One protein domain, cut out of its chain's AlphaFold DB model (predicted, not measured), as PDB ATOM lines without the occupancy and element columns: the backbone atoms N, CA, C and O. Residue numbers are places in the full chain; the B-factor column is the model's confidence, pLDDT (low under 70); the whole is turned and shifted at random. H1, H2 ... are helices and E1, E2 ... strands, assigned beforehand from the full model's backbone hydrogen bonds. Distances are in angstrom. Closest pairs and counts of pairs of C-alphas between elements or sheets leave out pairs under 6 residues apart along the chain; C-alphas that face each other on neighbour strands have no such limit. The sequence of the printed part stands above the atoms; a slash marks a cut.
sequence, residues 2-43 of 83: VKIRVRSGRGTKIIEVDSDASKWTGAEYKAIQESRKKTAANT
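What this domain is: This is residues 2 to 43 of the 83 residues of an uncharacterized protein of Marine Group I thaumarchaeote (UniProt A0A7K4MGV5). Picture an antiparallel hairpin, E1 and E2, at one end and a lone helix, H1, at the other, joined by a link. Residues 34 to 43 stick out. The 42 printed residues run E1, E2, H1, a mixed class of helices and strands. The whole is only just extended, close to loose, with a radius of gyration of the C-alphas of 13.9 A; its spans are 36 by 24 by 11 A, only just flat.

Where its parts are: Find C-alpha 3 at (-11.977, -35.875, 54.188); E1, residues 3 to 8, covers 15.1 A from there. E2, residues 13 to 18, covers 16.2 A. H1, residues 26 to 39, covers 20.5 A, ending at C-alpha 39, (-28.752, -25.161, 32.439).

How they stand to each other: E1 and E2 form a hairpin, antiparallel at 149 degrees; see N 4 and O 17, 2.8 A apart, within hydrogen-bond range. H1 is apart from E1. In H1 every O i to N i+4 pair is within range.

The domain as a whole: The C-alphas of Val 2 and Asn 42, the two farthest apart, are 36.5 A apart. The printed part has no cut and no long link. Mean pLDDT of the printed part is 71.1; residues 16 to 25 are among those under 70.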
ATOM      1  N   VAL A   2     -15.986 -35.983  56.783       59.28
ATOM      2  CA  VAL A   2     -14.780 -36.821  56.651       59.28
ATOM      3  C   VAL A   2     -14.038 -36.359  55.399       59.28
ATOM      4  O   VAL A   2     -14.664 -36.091  54.386       59.28
ATOM      5  N   LYS A   3     -12.716 -36.207  55.415       66.00
ATOM      6  CA  LYS A   3     -11.977 -35.875  54.188       66.00
ATOM      7  C   LYS A   3     -11.652 -37.153  53.418       66.00
ATOM      8  O   LYS A   3     -11.050 -38.072  53.968       66.00
ATOM      9  N   ILE A   4     -12.039 -37.220  52.146       67.25
ATOM     10  CA  ILE A   4     -11.689 -38.314  51.235       67.25
ATOM     11  C   ILE A   4     -10.389 -37.942  50.528       67.25
ATOM     12  O   ILE A   4     -10.288 -36.901  49.880       67.25
ATOM     13  N   ARG A   5      -9.389 -38.822  50.629       70.38
ATOM     14  CA  ARG A   5      -8.139 -38.706  49.873       70.38
ATOM     15  C   ARG A   5      -8.327 -39.336  48.500       70.38
ATOM     16  O   ARG A   5      -8.352 -40.558  48.376       70.38
ATOM     17  N   VAL A   6      -8.436 -38.510  47.463       67.12
ATOM     18  CA  VAL A   6      -8.545 -38.982  46.077       67.12
ATOM     19  C   VAL A   6      -7.166 -38.956  45.429       67.12
ATOM     20  O   VAL A   6      -6.520 -37.909  45.355       67.12
ATOM     21  N   ARG A   7      -6.708 -40.115  44.945       73.12
ATOM     22  CA  ARG A   7      -5.500 -40.215  44.116       73.12
ATOM     23  C   ARG A   7      -5.852 -39.850  42.676       73.12
ATOM     24  O   ARG A   7      -6.670 -40.522  42.056       73.12
ATOM     25  N   SER A   8      -5.239 -38.798  42.142       66.81
ATOM     26  CA  SER A   8      -5.436 -38.339  40.762       66.81
ATOM     27  C   SER A   8      -4.112 -38.319  39.988       66.81
ATOM     28  O   SER A   8      -3.046 -38.603  40.542       66.81
ATOM     29  N   GLY A   9      -4.172 -38.070  38.674       68.44
ATOM     30  CA  GLY A   9      -2.974 -37.945  37.833       68.44
ATOM     31  C   GLY A   9      -2.127 -39.221  37.744       68.44
ATOM     32  O   GLY A   9      -0.907 -39.134  37.738       68.44
ATOM     33  N   ARG A  10      -2.757 -40.406  37.709       73.06
ATOM     34  CA  ARG A  10      -2.083 -41.726  37.771       73.06
ATOM     35  C   ARG A  10      -1.364 -42.018  39.102       73.06
ATOM     36  O   ARG A  10      -0.465 -42.846  39.147       73.06
ATOM     37  N   GLY A  11      -1.776 -41.370  40.194       73.19
ATOM     38  CA  GLY A  11      -1.300 -41.673  41.549       73.19
ATOM     39  C   GLY A  11      -0.208 -40.742  42.077       73.19
ATOM     40  O   GLY A  11       0.172 -40.883  43.240       73.19
ATOM     41  N   THR A  12       0.245 -39.775  41.277       72.56
ATOM     42  CA  THR A  12       1.241 -38.762  41.670       72.56
ATOM     43  C   THR A  12       0.654 -37.624  42.499       72.56
ATOM     44  O   THR A  12       1.401 -36.916  43.167       72.56
ATOM     45  N   LYS A  13      -0.672 -37.439  42.493       70.88
ATOM     46  CA  LYS A  13      -1.340 -36.374  43.250       70.88
ATOM     47  C   LYS A  13      -2.365 -36.949  44.217       70.88
ATOM     48  O   LYS A  13      -3.121 -37.854  43.865       70.88
ATOM     49  N   ILE A  14      -2.393 -36.403  45.429       76.25
ATOM     50  CA  ILE A  14      -3.395 -36.705  46.451       76.25
ATOM     51  C   ILE A  14      -4.136 -35.406  46.738       76.25
ATOM     52  O   ILE A  14      -3.511 -34.418  47.108       76.25
ATOM     53  N   ILE A  15      -5.449 -35.412  46.535       75.19
ATOM     54  CA  ILE A  15      -6.318 -34.265  46.796       75.19
ATOM     55  C   ILE A  15      -7.185 -34.615  48.002       75.19
ATOM     56  O   ILE A  15      -7.787 -35.693  48.037       75.19
ATOM     57  N   GLU A  16      -7.234 -33.722  48.986       65.06
ATOM     58  CA  GLU A  16      -8.208 -33.792  50.071       65.06
ATOM     59  C   GLU A  16      -9.514 -33.158  49.601       65.06
ATOM     60  O   GLU A  16      -9.552 -31.977  49.263       65.06
ATOM     61  N   VAL A  17     -10.581 -33.952  49.550       68.94
ATOM     62  CA  VAL A  17     -11.918 -33.483  49.182       68.94
ATOM     63  C   VAL A  17     -12.867 -33.810  50.323       68.94
ATOM     64  O   VAL A  17     -12.887 -34.943  50.802       68.94
ATOM     65  N   ASP A  18     -13.673 -32.846  50.758       65.56
ATOM     66  CA  ASP A  18     -14.675 -33.103  51.792       65.56
ATOM     67  C   ASP A  18     -15.697 -34.158  51.331       65.56
ATOM     68  O   ASP A  18     -16.220 -34.087  50.211       65.56
ATOM     69  N   SER A  19     -15.989 -35.136  52.200       59.53
ATOM     70  CA  SER A  19     -16.989 -36.190  51.995       59.53
ATOM     71  C   SER A  19     -18.386 -35.587  52.067       59.53
ATOM     72  O   SER A  19     -19.067 -35.627  53.092       59.53
ATOM     73  N   ASP A  20     -18.816 -34.995  50.972       62.47
ATOM     74  CA  ASP A  20     -20.189 -34.556  50.829       62.47
ATOM     75  C   ASP A  20     -20.902 -35.551  49.914       62.47
ATOM     76  O   ASP A  20     -20.605 -35.631  48.720       62.47
ATOM     77  N   ALA A  21     -21.783 -36.377  50.486       54.53
ATOM     78  CA  ALA A  21     -22.513 -37.411  49.749       54.53
ATOM     79  C   ALA A  21     -23.321 -36.805  48.587       54.53
ATOM     80  O   ALA A  21     -23.378 -37.399  47.508       54.53
ATOM     81  N   SER A  22     -23.795 -35.568  48.764       58.81
ATOM     82  CA  SER A  22     -24.465 -34.722  47.771       58.81
ATOM     83  C   SER A  22     -23.660 -34.523  46.485       58.81
ATOM     84  O   SER A  22     -24.230 -34.236  45.437       58.81
ATOM     85  N   LYS A  23     -22.329 -34.675  46.535       61.81
ATOM     86  CA  LYS A  23     -21.435 -34.502  45.377       61.81
ATOM     87  C   LYS A  23     -21.247 -35.774  44.554       61.81
ATOM     88  O   LYS A  23     -20.743 -35.675  43.438       61.81
ATOM     89  N   TRP A  24     -21.616 -36.942  45.082       63.31
ATOM     90  CA  TRP A  24     -21.207 -38.222  44.494       63.31
ATOM     91  C   TRP A  24     -22.348 -39.227  44.325       63.31
ATOM     92  O   TRP A  24     -22.322 -40.001  43.368       63.31
ATOM     93  N   THR A  25     -23.346 -39.249  45.217       64.81
ATOM     94  CA  THR A  25     -24.390 -40.291  45.229       64.81
ATOM     95  C   THR A  25     -25.695 -39.814  45.871       64.81
ATOM     96  O   THR A  25     -25.703 -38.873  46.652       64.81
ATOM     97  N   GLY A  26     -26.804 -40.508  45.602       71.81
ATOM     98  CA  GLY A  26     -28.083 -40.271  46.284       71.81
ATOM     99  C   GLY A  26     -29.061 -39.377  45.517       71.81
ATOM    100  O   GLY A  26     -28.829 -39.020  44.360       71.81
ATOM    101  N   ALA A  27     -30.197 -39.076  46.153       71.38
ATOM    102  CA  ALA A  27     -31.270 -38.270  45.566       71.38
ATOM    103  C   ALA A  27     -30.845 -36.807  45.353       71.38
ATOM    104  O   ALA A  27     -31.142 -36.223  44.315       71.38
ATOM    105  N   GLU A  28     -30.066 -36.254  46.281       69.00
ATOM    106  CA  GLU A  28     -29.571 -34.873  46.224       69.00
ATOM    107  C   GLU A  28     -28.605 -34.657  45.051       69.00
ATOM    108  O   GLU A  28     -28.736 -33.692  44.300       69.00
ATOM    109  N   TYR A  29     -27.701 -35.611  44.801       73.25
ATOM    110  CA  TYR A  29     -26.827 -35.561  43.627       73.25
ATOM    111  C   TYR A  29     -27.622 -35.617  42.316       73.25
ATOM    112  O   TYR A  29     -27.296 -34.909  41.365       73.25
ATOM    113  N   LYS A  30     -28.691 -36.424  42.258       73.62
ATOM    114  CA  LYS A  30     -29.573 -36.475  41.081       73.62
ATOM    115  C   LYS A  30     -30.262 -35.133  40.837       73.62
ATOM    116  O   LYS A  30     -30.237 -34.663  39.705       73.62
ATOM    117  N   ALA A  31     -30.763 -34.479  41.884       76.31
ATOM    118  CA  ALA A  31     -31.367 -33.150  41.775       76.31
ATOM    119  C   ALA A  31     -30.367 -32.092  41.260       76.31
ATOM    120  O   ALA A  31     -30.695 -31.284  40.390       76.31
ATOM    121  N   ILE A  32     -29.112 -32.133  41.728       78.06
ATOM    122  CA  ILE A  32     -28.039 -31.250  41.236       78.06
ATOM    123  C   ILE A  32     -27.682 -31.562  39.772       78.06
ATOM    124  O   ILE A  32     -27.384 -30.660  38.990       78.06
ATOM    125  N   GLN A  33     -27.697 -32.831  39.366       76.88
ATOM    126  CA  GLN A  33     -27.444 -33.207  37.973       76.88
ATOM    127  C   GLN A  33     -28.579 -32.766  37.045       76.88
ATOM    128  O   GLN A  33     -28.311 -32.298  35.940       76.88
ATOM    129  N   GLU A  34     -29.832 -32.841  37.490       78.62
ATOM    130  CA  GLU A  34     -30.984 -32.329  36.743       78.62
ATOM    131  C   GLU A  34     -30.913 -30.812  36.549       78.62
ATOM    132  O   GLU A  34     -31.126 -30.330  35.435       78.62
ATOM    133  N   SER A  35     -30.549 -30.046  37.582       79.31
ATOM    134  CA  SER A  35     -30.386 -28.589  37.455       79.31
ATOM    135  C   SER A  35     -29.248 -28.215  36.496       79.31
ATOM    136  O   SER A  35     -29.403 -27.332  35.644       79.31
ATOM    137  N   ARG A  36     -28.128 -28.950  36.541       80.75
ATOM    138  CA  ARG A  36     -27.024 -28.808  35.577       80.75
ATOM    139  C   ARG A  36     -27.453 -29.163  34.157       80.75
ATOM    140  O   ARG A  36     -27.123 -28.427  33.231       80.75
ATOM    141  N   LYS A  37     -28.220 -30.242  33.976       78.19
ATOM    142  CA  LYS A  37     -28.741 -30.672  32.669       78.19
ATOM    143  C   LYS A  37     -29.683 -29.627  32.067       78.19
ATOM    144  O   LYS A  37     -29.571 -29.344  30.878       78.19
ATOM    145  N   LYS A  38     -30.553 -29.015  32.881       77.00
ATOM    146  CA  LYS A  38     -31.439 -27.912  32.464       77.00
ATOM    147  C   LYS A  38     -30.647 -26.682  32.020       77.00
ATOM    148  O   LYS A  38     -30.924 -26.124  30.967       77.00
ATOM    149  N   THR A  39     -29.616 -26.308  32.775       79.44
ATOM    150  CA  THR A  39     -28.752 -25.161  32.439       79.44
ATOM    151  C   THR A  39     -27.954 -25.408  31.152       79.44
ATOM    152  O   THR A  39     -27.799 -24.520  30.322       79.44
ATOM    153  N   ALA A  40     -27.488 -26.642  30.949       79.19
ATOM    154  CA  ALA A  40     -26.708 -27.054  29.786       79.19
ATOM    155  C   ALA A  40     -27.564 -27.612  28.632       79.19
ATOM    156  O   ALA A  40     -27.039 -28.315  27.769       79.19
ATOM    157  N   ALA A  41     -28.871 -27.320  28.591       76.12
ATOM    158  CA  ALA A  41     -29.804 -27.924  27.636       76.12
ATOM    159  C   ALA A  41     -29.396 -27.726  26.164       76.12
ATOM    160  O   ALA A  41     -29.577 -28.631  25.350       76.12
ATOM    161  N   ASN A  42     -28.786 -26.584  25.836       82.38
ATOM    162  CA  ASN A  42     -28.328 -26.252  24.483       82.38
ATOM    163  C   ASN A  42     -26.972 -26.872  24.102       82.38
ATOM    164  O   ASN A  42     -26.541 -26.742  22.956       82.38
ATOM    165  N   THR A  43     -26.293 -27.554  25.024       81.25
ATOM    166  CA  THR A  43     -24.995 -28.175  24.750       81.25
ATOM    167  C   THR A  43     -25.171 -29.394  23.850       81.25
ATOM    168  O   THR A  43     -25.970 -30.287  24.130       81.25
TER     169      THR A  43